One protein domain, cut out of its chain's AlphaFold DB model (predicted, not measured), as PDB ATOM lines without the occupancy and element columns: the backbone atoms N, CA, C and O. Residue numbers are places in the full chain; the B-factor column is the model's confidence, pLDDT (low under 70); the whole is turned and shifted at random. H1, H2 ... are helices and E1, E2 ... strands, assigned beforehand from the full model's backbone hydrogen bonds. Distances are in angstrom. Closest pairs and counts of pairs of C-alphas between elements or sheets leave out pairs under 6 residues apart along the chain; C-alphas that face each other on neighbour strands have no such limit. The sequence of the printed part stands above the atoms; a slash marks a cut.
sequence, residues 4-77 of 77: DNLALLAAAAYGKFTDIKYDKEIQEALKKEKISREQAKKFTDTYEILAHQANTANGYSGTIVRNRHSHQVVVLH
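Overview. This is residues 4 to 77 of the 77 residues of an uncharacterized protein of [Pasteurella] mairii (UniProt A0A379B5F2). A three-stranded sheet has helix H1 along one face, in two layers; the hairpin of helices H2 and H3 stands crosswise to H1 and grazes the sheet. The printed part has 74 residues, with H1, H2, H3, E1, E2, E3 in chain order, class mixed. The sheet E1 E2 E3 is a meander, each strand antiparallel to the one before. The whole is compact, radius of gyration of the C-alphas 11.2 A, spanning 33 by 26 by 22 A.

Along the chain. Find E1 at residues 47 to 53, 16.9 A, E2 at 62 to 67, 16.5 A, and E3 at 73 to 76, ending at (-43.138, -32.551, -31.245). H1, residues 4 to 14, starts at (-55.553, -24.048, -35.829) and runs 16.4 A; H2 is 23 to 32, H3 37 to 46.

Arrangement. Look for N 50 and O 64 of E1 and E2, 2.8 A, and N 65 and O 74 of E2 and E3, 2.9 A, within hydrogen-bond range. H1 is on the sheet, height 9.4 A. H2 and H3 touch, closest C-alphas Gln 27 and Ala 40, 5.0 A. O i to N i+4 pairs are within range throughout H2 and H3, 6 of 7 in H1.

Size, cuts and confidence. The farthest C-alphas, Glu 38 and Ala 57, are 33.8 A apart. The printed part has no cut and no long link; pLDDT is under 70 at residues 4 to 5 and 55 to 60.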
ATOM      1  N   ASP A   4     -55.175 -22.721 -35.314       58.78
ATOM      2  CA  ASP A   4     -55.553 -24.048 -35.829       58.78
ATOM      3  C   ASP A   4     -54.341 -24.949 -36.101       58.78
ATOM      4  O   ASP A   4     -54.400 -26.160 -35.910       58.78
ATOM      5  N   ASN A   5     -53.225 -24.358 -36.539       68.62
ATOM      6  CA  ASN A   5     -52.012 -25.104 -36.863       68.62
ATOM      7  C   ASN A   5     -51.297 -25.610 -35.606       68.62
ATOM      8  O   ASN A   5     -50.749 -26.707 -35.635       68.62
ATOM      9  N   LEU A   6     -51.329 -24.851 -34.506       75.38
ATOM     10  CA  LEU A   6     -50.720 -25.263 -33.240       75.38
ATOM     11  C   LEU A   6     -51.504 -26.407 -32.586       75.38
ATOM     12  O   LEU A   6     -50.900 -27.363 -32.109       75.38
ATOM     13  N   ALA A   7     -52.839 -26.360 -32.636       76.38
ATOM     14  CA  ALA A   7     -53.683 -27.444 -32.132       76.38
ATOM     15  C   ALA A   7     -53.476 -28.759 -32.911       76.38
ATOM     16  O   ALA A   7     -53.415 -29.832 -32.314       76.38
ATOM     17  N   LEU A   8     -53.307 -28.675 -34.237       82.06
ATOM     18  CA  LEU A   8     -53.002 -29.833 -35.086       82.06
ATOM     19  C   LEU A   8     -51.633 -30.451 -34.765       82.06
ATOM     20  O   LEU A   8     -51.513 -31.672 -34.695       82.06
ATOM     21  N   LEU A   9     -50.613 -29.617 -34.550       85.62
ATOM     22  CA  LEU A   9     -49.273 -30.068 -34.160       85.62
ATOM     23  C   LEU A   9     -49.283 -30.741 -32.780       85.62
ATOM     24  O   LEU A   9     -48.674 -31.794 -32.614       85.62
ATOM     25  N   ALA A  10     -50.019 -30.187 -31.816       82.75
ATOM     26  CA  ALA A  10     -50.149 -30.772 -30.484       82.75
ATOM     27  C   ALA A  10     -50.803 -32.161 -30.523       82.75
ATOM     28  O   ALA A  10     -50.315 -33.092 -29.891       82.75
ATOM     29  N   ALA A  11     -51.865 -32.343 -31.310       80.75
ATOM     30  CA  ALA A  11     -52.482 -33.659 -31.464       80.75
ATOM     31  C   ALA A  11     -51.563 -34.669 -32.169       80.75
ATOM     32  O   ALA A  11     -51.543 -35.845 -31.811       80.75
ATOM     33  N   ALA A  12     -50.757 -34.212 -33.128       84.38
ATOM     34  CA  ALA A  12     -49.753 -35.056 -33.764       84.38
ATOM     35  C   ALA A  12     -48.627 -35.482 -32.803       84.38
ATOM     36  O   ALA A  12     -48.003 -36.510 -33.046       84.38
ATOM     37  N   ALA A  13     -48.380 -34.770 -31.699       84.62
ATOM     38  CA  ALA A  13     -47.418 -35.207 -30.682       84.62
ATOM     39  C   ALA A  13     -47.842 -36.530 -30.015       84.62
ATOM     40  O   ALA A  13     -46.999 -37.380 -29.740       84.62
ATOM     41  N   TYR A  14     -49.151 -36.730 -29.833       81.38
ATOM     42  CA  TYR A  14     -49.731 -37.940 -29.237       81.38
ATOM     43  C   TYR A  14     -50.078 -39.025 -30.266       81.38
ATOM     44  O   TYR A  14     -50.393 -40.158 -29.899       81.38
ATOM     45  N   GLY A  15     -50.003 -38.699 -31.559       82.75
ATOM     46  CA  GLY A  15     -50.281 -39.632 -32.640       82.75
ATOM     47  C   GLY A  15     -49.315 -40.817 -32.630       82.75
ATOM     48  O   GLY A  15     -48.097 -40.659 -32.698       82.75
ATOM     49  N   LYS A  16     -49.866 -42.033 -32.599       84.38
ATOM     50  CA  LYS A  16     -49.090 -43.268 -32.778       84.38
ATOM     51  C   LYS A  16     -48.915 -43.557 -34.266       84.38
ATOM     52  O   LYS A  16     -49.773 -44.198 -34.874       84.38
ATOM     53  N   PHE A  17     -47.814 -43.091 -34.848       86.62
ATOM     54  CA  PHE A  17     -47.540 -43.276 -36.274       86.62
ATOM     55  C   PHE A  17     -46.735 -44.553 -36.518       86.62
ATOM     56  O   PHE A  17     -45.526 -44.598 -36.308       86.62
ATOM     57  N   THR A  18     -47.405 -45.612 -36.968       83.12
ATOM     58  CA  THR A  18     -46.752 -46.881 -37.328       83.12
ATOM     59  C   THR A  18     -46.132 -46.850 -38.720       83.12
ATOM     60  O   THR A  18     -45.100 -47.474 -38.942       83.12
ATOM     61  N   ASP A  19     -46.747 -46.111 -39.646       84.31
ATOM     62  CA  ASP A  19     -46.228 -45.889 -40.991       84.31
ATOM     63  C   ASP A  19     -46.376 -44.409 -41.358       84.31
ATOM     64  O   ASP A  19     -47.482 -43.879 -41.458       84.31
ATOM     65  N   ILE A  20     -45.237 -43.737 -41.520       88.81
ATOM     66  CA  ILE A  20     -45.159 -42.309 -41.853       88.81
ATOM     67  C   ILE A  20     -45.007 -42.065 -43.361       88.81
ATOM     68  O   ILE A  20     -44.934 -40.916 -43.783       88.81
ATOM     69  N   LYS A  21     -44.933 -43.120 -44.188       86.81
ATOM     70  CA  LYS A  21     -44.771 -42.983 -45.646       86.81
ATOM     71  C   LYS A  21     -46.078 -42.671 -46.363       86.81
ATOM     72  O   LYS A  21     -46.048 -42.147 -47.473       86.81
ATOM     73  N   TYR A  22     -47.210 -43.017 -45.754       89.19
ATOM     74  CA  TYR A  22     -48.524 -42.889 -46.371       89.19
ATOM     75  C   TYR A  22     -49.406 -41.926 -45.582       89.19
ATOM     76  O   TYR A  22     -49.773 -42.196 -44.440       89.19
ATOM     77  N   ASP A  23     -49.843 -40.847 -46.235       91.19
ATOM     78  CA  ASP A  23     -50.733 -39.848 -45.626       91.19
ATOM     79  C   ASP A  23     -52.018 -40.474 -45.067       91.19
ATOM     80  O   ASP A  23     -52.536 -40.028 -44.048       91.19
ATOM     81  N   LYS A  24     -52.518 -41.547 -45.691       91.50
ATOM     82  CA  LYS A  24     -53.689 -42.280 -45.201       91.50
ATOM     83  C   LYS A  24     -53.451 -42.866 -43.806       91.50
ATOM     84  O   LYS A  24     -54.297 -42.690 -42.938       91.50
ATOM     85  N   GLU A  25     -52.305 -43.502 -43.579       91.06
ATOM     86  CA  GLU A  25     -51.953 -44.103 -42.284       91.06
ATOM     87  C   GLU A  25     -51.757 -43.022 -41.212       91.06
ATOM     88  O   GLU A  25     -52.246 -43.155 -40.088       91.06
ATOM     89  N   ILE A  26     -51.152 -41.891 -41.586       91.00
ATOM     90  CA  ILE A  26     -51.019 -40.714 -40.716       91.00
ATOM     91  C   ILE A  26     -52.400 -40.158 -40.339       91.00
ATOM     92  O   ILE A  26     -52.671 -39.894 -39.167       91.00
ATOM     93  N   GLN A  27     -53.306 -40.014 -41.310       92.00
ATOM     94  CA  GLN A  27     -54.670 -39.545 -41.063       92.00
ATOM     95  C   GLN A  27     -55.456 -40.512 -40.170       92.00
ATOM     96  O   GLN A  27     -56.195 -40.059 -39.296       92.00
ATOM     97  N   GLU A  28     -55.317 -41.828 -40.356       91.38
ATOM     98  CA  GLU A  28     -55.930 -42.824 -39.469       91.38
ATOM     99  C   GLU A  28     -55.399 -42.711 -38.035       91.38
ATOM    100  O   GLU A  28     -56.189 -42.758 -37.088       91.38
ATOM    101  N   ALA A  29     -54.090 -42.511 -37.859       89.75
ATOM    102  CA  ALA A  29     -53.486 -42.306 -36.545       89.75
ATOM    103  C   ALA A  29     -54.021 -41.040 -35.859       89.75
ATOM    104  O   ALA A  29     -54.433 -41.099 -34.704       89.75
ATOM    105  N   LEU A  30     -54.113 -39.918 -36.578       89.38
ATOM    106  CA  LEU A  30     -54.657 -38.668 -36.032       89.38
ATOM    107  C   LEU A  30     -56.130 -38.800 -35.637       89.38
ATOM    108  O   LEU A  30     -56.535 -38.323 -34.580       89.38
ATOM    109  N   LYS A  31     -56.944 -39.490 -36.441       89.38
ATOM    110  CA  LYS A  31     -58.361 -39.714 -36.112       89.38
ATOM    111  C   LYS A  31     -58.553 -40.506 -34.816       89.38
ATOM    112  O   LYS A  31     -59.542 -40.281 -34.121       89.38
ATOM    113  N   LYS A  32     -57.619 -41.400 -34.459       88.62
ATOM    114  CA  LYS A  32     -57.638 -42.105 -33.161       88.62
ATOM    115  C   LYS A  32     -57.437 -41.146 -31.982       88.62
ATOM    116  O   LYS A  32     -58.044 -41.354 -30.937       88.62
ATOM    117  N   GLU A  33     -56.726 -40.042 -32.199       85.75
ATOM    118  CA  GLU A  33     -56.553 -38.935 -31.247       85.75
ATOM    119  C   GLU A  33     -57.712 -37.916 -31.286       85.75
ATOM    120  O   GLU A  33     -57.568 -36.766 -30.875       85.75
ATOM    121  N   LYS A  34     -58.895 -38.324 -31.777       84.94
ATOM    122  CA  LYS A  34     -60.124 -37.505 -31.854       84.94
ATOM    123  C   LYS A  34     -60.007 -36.253 -32.738       84.94
ATOM    124  O   LYS A  34     -60.834 -35.348 -32.637       84.94
ATOM    125  N   ILE A  35     -59.029 -36.218 -33.640       87.56
ATOM    126  CA  ILE A  35     -58.930 -35.210 -34.701       87.56
ATOM    127  C   ILE A  35     -59.997 -35.492 -35.769       87.56
ATOM    128  O   ILE A  35     -60.198 -36.639 -36.178       87.56
ATOM    129  N   SER A  36     -60.680 -34.452 -36.260       89.38
ATOM    130  CA  SER A  36     -61.671 -34.622 -37.329       89.38
ATOM    131  C   SER A  36     -61.011 -35.049 -38.647       89.38
ATOM    132  O   SER A  36     -59.836 -34.782 -38.900       89.38
ATOM    133  N   ARG A  37     -61.770 -35.681 -39.551       90.12
ATOM    134  CA  ARG A  37     -61.245 -36.090 -40.867       90.12
ATOM    135  C   ARG A  37     -60.676 -34.909 -41.662       90.12
ATOM    136  O   ARG A  37     -59.645 -35.049 -42.313       90.12
ATOM    137  N   GLU A  38     -61.340 -33.758 -41.607       90.88
ATOM    138  CA  GLU A  38     -60.910 -32.538 -42.298       90.88
ATOM    139  C   GLU A  38     -59.614 -31.983 -41.707       90.88
ATOM    140  O   GLU A  38     -58.713 -31.590 -42.441       90.88
ATOM    141  N   GLN A  39     -59.492 -32.012 -40.380       89.25
ATOM    142  CA  GLN A  39     -58.292 -31.603 -39.660       89.25
ATOM    143  C   GLN A  39     -57.105 -32.536 -39.937       89.25
ATOM    144  O   GLN A  39     -56.005 -32.055 -40.199       89.25
ATOM    145  N   ALA A  40     -57.327 -33.853 -39.954       90.44
ATOM    146  CA  ALA A  40     -56.299 -34.836 -40.296       90.44
ATOM    147  C   ALA A  40     -55.799 -34.646 -41.734       90.44
ATOM    148  O   ALA A  40     -54.595 -34.672 -41.982       90.44
ATOM    149  N   LYS A  41     -56.715 -34.391 -42.677       92.38
ATOM    150  CA  LYS A  41     -56.358 -34.071 -44.062       92.38
ATOM    151  C   LYS A  41     -55.560 -32.767 -44.143       92.38
ATOM    152  O   LYS A  41     -54.483 -32.746 -44.729       92.38
ATOM    153  N   LYS A  42     -56.035 -31.702 -43.487       91.56
ATOM    154  CA  LYS A  42     -55.333 -30.411 -43.413       91.56
ATOM    155  C   LYS A  42     -53.922 -30.571 -42.842       91.56
ATOM    156  O   LYS A  42     -53.002 -29.907 -43.316       91.56
ATOM    157  N   PHE A  43     -53.741 -31.453 -41.856       91.19
ATOM    158  CA  PHE A  43     -52.424 -31.777 -41.318       91.19
ATOM    159  C   PHE A  43     -51.511 -32.375 -42.390       91.19
ATOM    160  O   PHE A  43     -50.457 -31.800 -42.621       91.19
ATOM    161  N   THR A  44     -51.902 -33.452 -43.077       92.62
ATOM    162  CA  THR A  44     -51.040 -34.097 -44.091       92.62
ATOM    163  C   THR A  44     -50.806 -33.239 -45.335       92.62
ATOM    164  O   THR A  44     -49.754 -33.342 -45.965       92.62
ATOM    165  N   ASP A  45     -51.755 -32.356 -45.659       92.50
ATOM    166  CA  ASP A  45     -51.613 -31.375 -46.739       92.50
ATOM    167  C   ASP A  45     -50.568 -30.298 -46.378       92.50
ATOM    168  O   ASP A  45     -49.845 -29.813 -47.244       92.50
ATOM    169  N   THR A  46     -50.460 -29.937 -45.093       91.69
ATOM    170  CA  THR A  46     -49.578 -28.855 -44.614       91.69
ATOM    171  C   THR A  46     -48.219 -29.366 -44.135       91.69
ATOM    172  O   THR A  46     -47.203 -28.688 -44.300       91.69
ATOM    173  N   TYR A  47     -48.194 -30.543 -43.520       91.19
ATOM    174  CA  TYR A  47     -47.046 -31.113 -42.833       91.19
ATOM    175  C   TYR A  47     -46.748 -32.518 -43.341       91.19
ATOM    176  O   TYR A  47     -47.641 -33.303 -43.650       91.19
ATOM    177  N   GLU A  48     -45.468 -32.848 -43.372       92.25
ATOM    178  CA  GLU A  48     -44.986 -34.214 -43.525       92.25
ATOM    179  C   GLU A  48     -44.262 -34.644 -42.252       92.25
ATOM    180  O   GLU A  48     -43.577 -33.839 -41.615       92.25
ATOM    181  N   ILE A  49     -44.404 -35.913 -41.882       91.69
ATOM    182  CA  ILE A  49     -43.647 -36.496 -40.777       91.69
ATOM    183  C   ILE A  49     -42.321 -36.996 -41.345       91.69
ATOM    184  O   ILE A  49     -42.298 -37.876 -42.200       91.69
ATOM    185  N   LEU A  50     -41.215 -36.428 -40.869       90.94
ATOM    186  CA  LEU A  50     -39.865 -36.823 -41.278       90.94
ATOM    187  C   LEU A  50     -39.361 -38.017 -40.468       90.94
ATOM    188  O   LEU A  50     -38.659 -38.880 -40.989       90.94
ATOM    189  N   ALA A  51     -39.707 -38.051 -39.184       89.00
ATOM    190  CA  ALA A  51     -39.328 -39.113 -38.271       89.00
ATOM    191  C   ALA A  51     -40.342 -39.203 -37.131       89.00
ATOM    192  O   ALA A  51     -40.844 -38.186 -36.656       89.00
ATOM    193  N   HIS A  52     -40.605 -40.420 -36.671       87.75
ATOM    194  CA  HIS A  52     -41.390 -40.672 -35.473       87.75
ATOM    195  C   HIS A  52     -40.716 -41.766 -34.653       87.75
ATOM    196  O   HIS A  52     -40.373 -42.826 -35.176       87.75
ATOM    197  N   GLN A  53     -40.545 -41.508 -33.365       83.88
ATOM    198  CA  GLN A  53     -40.009 -42.457 -32.408       83.88
ATOM    199  C   GLN A  53     -40.999 -42.591 -31.256       83.88
ATOM    200  O   GLN A  53     -41.009 -41.775 -30.340       83.88
ATOM    201  N   ALA A  54     -41.835 -43.630 -31.320       70.94
ATOM    202  CA  ALA A  54     -42.910 -43.869 -30.355       70.94
ATOM    203  C   ALA A  54     -42.407 -44.255 -28.953       70.94
ATOM    204  O   ALA A  54     -43.042 -43.919 -27.963       70.94
ATOM    205  N   ASN A  55     -41.274 -44.962 -28.870       66.94
ATOM    206  CA  ASN A  55     -40.745 -45.517 -27.624       66.94
ATOM    207  C   ASN A  55     -39.294 -45.073 -27.425       66.94
ATOM    208  O   ASN A  55     -38.359 -45.712 -27.911       66.94
ATOM    209  N   THR A  56     -39.094 -43.970 -26.710       65.12
ATOM    210  CA  THR A  56     -37.788 -43.674 -26.104       65.12
ATOM    211  C   THR A  56     -37.691 -44.359 -24.739       65.12
ATOM    212  O   THR A  56     -38.708 -44.678 -24.123       65.12
ATOM    213  N   ALA A  57     -36.470 -44.580 -24.240       62.28
ATOM    214  CA  ALA A  57     -36.212 -45.281 -22.974       62.28
ATOM    215  C   ALA A  57     -36.936 -44.680 -21.746       62.28
ATOM    216  O   ALA A  57     -37.081 -45.357 -20.735       62.28
ATOM    217  N   ASN A  58     -37.424 -43.440 -21.854       63.69
ATOM    218  CA  ASN A  58     -38.084 -42.698 -20.781       63.69
ATOM    219  C   ASN A  58     -39.610 -42.560 -20.972       63.69
ATOM    220  O   ASN A  58     -40.235 -41.774 -20.268       63.69
ATOM    221  N   GLY A  59     -40.217 -43.276 -21.927       64.75
ATOM    222  CA  GLY A  59     -41.664 -43.218 -22.180       64.75
ATOM    223  C   GLY A  59     -42.141 -41.984 -22.958       64.75
ATOM    224  O   GLY A  59     -43.345 -41.796 -23.109       64.75
ATOM    225  N   TYR A  60     -41.218 -41.166 -23.473       64.75
ATOM    226  CA  TYR A  60     -41.523 -40.042 -24.361       64.75
ATOM    227  C   TYR A  60     -41.569 -40.500 -25.821       64.75
ATOM    228  O   TYR A  60     -40.757 -41.339 -26.236       64.75
ATOM    229  N   SER A  61     -42.465 -39.909 -26.607       74.62
ATOM    230  CA  SER A  61     -42.501 -40.052 -28.062       74.62
ATOM    231  C   SER A  61     -42.008 -38.772 -28.724       74.62
ATOM    232  O   SER A  61     -42.426 -37.690 -28.340       74.62
ATOM    233  N   GLY A  62     -41.131 -38.884 -29.720       84.75
ATOM    234  CA  GLY A  62     -40.661 -37.738 -30.500       84.75
ATOM    235  C   GLY A  62     -41.154 -37.819 -31.938       84.75
ATOM    236  O   GLY A  62     -40.904 -38.821 -32.610       84.75
ATOM    237  N   THR A  63     -41.808 -36.772 -32.434       88.81
ATOM    238  CA  THR A  63     -42.225 -36.666 -33.840       88.81
ATOM    239  C   THR A  63     -41.610 -35.424 -34.465       88.81
ATOM    240  O   THR A  63     -41.829 -34.311 -34.003       88.81
ATOM    241  N   ILE A  64     -40.850 -35.595 -35.541       90.44
ATOM    242  CA  ILE A  64     -40.305 -34.487 -36.326       90.44
ATOM    243  C   ILE A  64     -41.212 -34.279 -37.527       90.44
ATOM    244  O   ILE A  64     -41.404 -35.195 -38.330       90.44
ATOM    245  N   VAL A  65     -41.728 -33.065 -37.672       92.38
ATOM    246  CA  VAL A  65     -42.560 -32.675 -38.808       92.38
ATOM    247  C   VAL A  65     -41.939 -31.513 -39.560       92.38
ATOM    248  O   VAL A  65     -41.292 -30.646 -38.975       92.38
ATOM    249  N   ARG A  66     -42.156 -31.472 -40.870       92.38
ATOM    250  CA  ARG A  66     -41.779 -30.343 -41.717       92.38
ATOM    251  C   ARG A  66     -43.019 -29.767 -42.369       92.38
ATOM    252  O   ARG A  66     -43.836 -30.501 -42.915       92.38
ATOM    253  N   ASN A  67     -43.158 -28.450 -42.323       92.00
ATOM    254  CA  ASN A  67     -44.154 -27.754 -43.118       92.00
ATOM    255  C   ASN A  67     -43.748 -27.834 -44.596       92.00
ATOM    256  O   ASN A  67     -42.657 -27.395 -44.964       92.00
ATOM    257  N   ARG A  68     -44.624 -28.375 -45.442       90.56
ATOM    258  CA  ARG A  68     -44.351 -28.589 -46.869       90.56
ATOM    259  C   ARG A  68     -44.160 -27.278 -47.639       90.56
ATOM    260  O   ARG A  68     -43.462 -27.271 -48.645       90.56
ATOM    261  N   HIS A  69     -44.763 -26.181 -47.171       89.81
ATOM    262  CA  HIS A  69     -44.753 -24.881 -47.848       89.81
ATOM    263  C   HIS A  69     -43.632 -23.958 -47.369       89.81
ATOM    264  O   HIS A  69     -42.975 -23.319 -48.183       89.81
ATOM    265  N   SER A  70     -43.428 -23.851 -46.055       91.38
ATOM    266  CA  SER A  70     -42.414 -22.953 -45.483       91.38
ATOM    267  C   SER A  70     -41.067 -23.630 -45.250       91.38
ATOM    268  O   SER A  70     -40.107 -22.957 -44.884       91.38
ATOM    269  N   HIS A  71     -41.003 -24.957 -45.395       89.44
ATOM    270  CA  HIS A  71     -39.860 -25.797 -45.027       89.44
ATOM    271  C   HIS A  71     -39.448 -25.705 -43.551       89.44
ATOM    272  O   HIS A  71     -38.419 -26.258 -43.162       89.44
ATOM    273  N   GLN A  72     -40.262 -25.062 -42.708       90.94
ATOM    274  CA  GLN A  72     -40.035 -25.005 -41.272       90.94
ATOM    275  C   GLN A  72     -40.114 -26.412 -40.678       90.94
ATOM    276  O   GLN A  72     -41.073 -27.143 -40.931       90.94
ATOM    277  N   VAL A  73     -39.123 -26.768 -39.865       90.94
ATOM    278  CA  VAL A  73     -39.083 -28.036 -39.133       90.94
ATOM    279  C   VAL A  73     -39.499 -27.789 -37.690       90.94
ATOM    280  O   VAL A  73     -39.019 -26.853 -37.052       90.94
ATOM    281  N   VAL A  74     -40.400 -28.626 -37.187       89.56
ATOM    282  CA  VAL A  74     -40.914 -28.579 -35.818       89.56
ATOM    283  C   VAL A  74     -40.715 -29.950 -35.186       89.56
ATOM    284  O   VAL A  74     -40.987 -30.979 -35.805       89.56
ATOM    285  N   VAL A  75     -40.231 -29.957 -33.948       87.69
ATOM    286  CA  VAL A  75     -40.109 -31.166 -33.133       87.69
ATOM    287  C   VAL A  75     -41.264 -31.182 -32.138       87.69
ATOM    288  O   VAL A  75     -41.490 -30.200 -31.437       87.69
ATOM    289  N   LEU A  76     -42.001 -32.286 -32.119       85.44
ATOM    290  CA  LEU A  76     -43.138 -32.551 -31.245       85.44
ATOM    291  C   LEU A  76     -42.718 -33.610 -30.223       85.44
ATOM    292  O   LEU A  76     -42.091 -34.602 -30.608       85.44
ATOM    293  N   HIS A  77     -43.049 -33.398 -28.951       79.06
ATOM    294  CA  HIS A  77     -42.729 -34.299 -27.845       79.06
ATOM    295  C   HIS A  77     -43.856 -34.349 -26.811       79.06
ATOM    296  O   HIS A  77     -44.555 -33.317 -26.664       79.06
TER     297      HIS A  77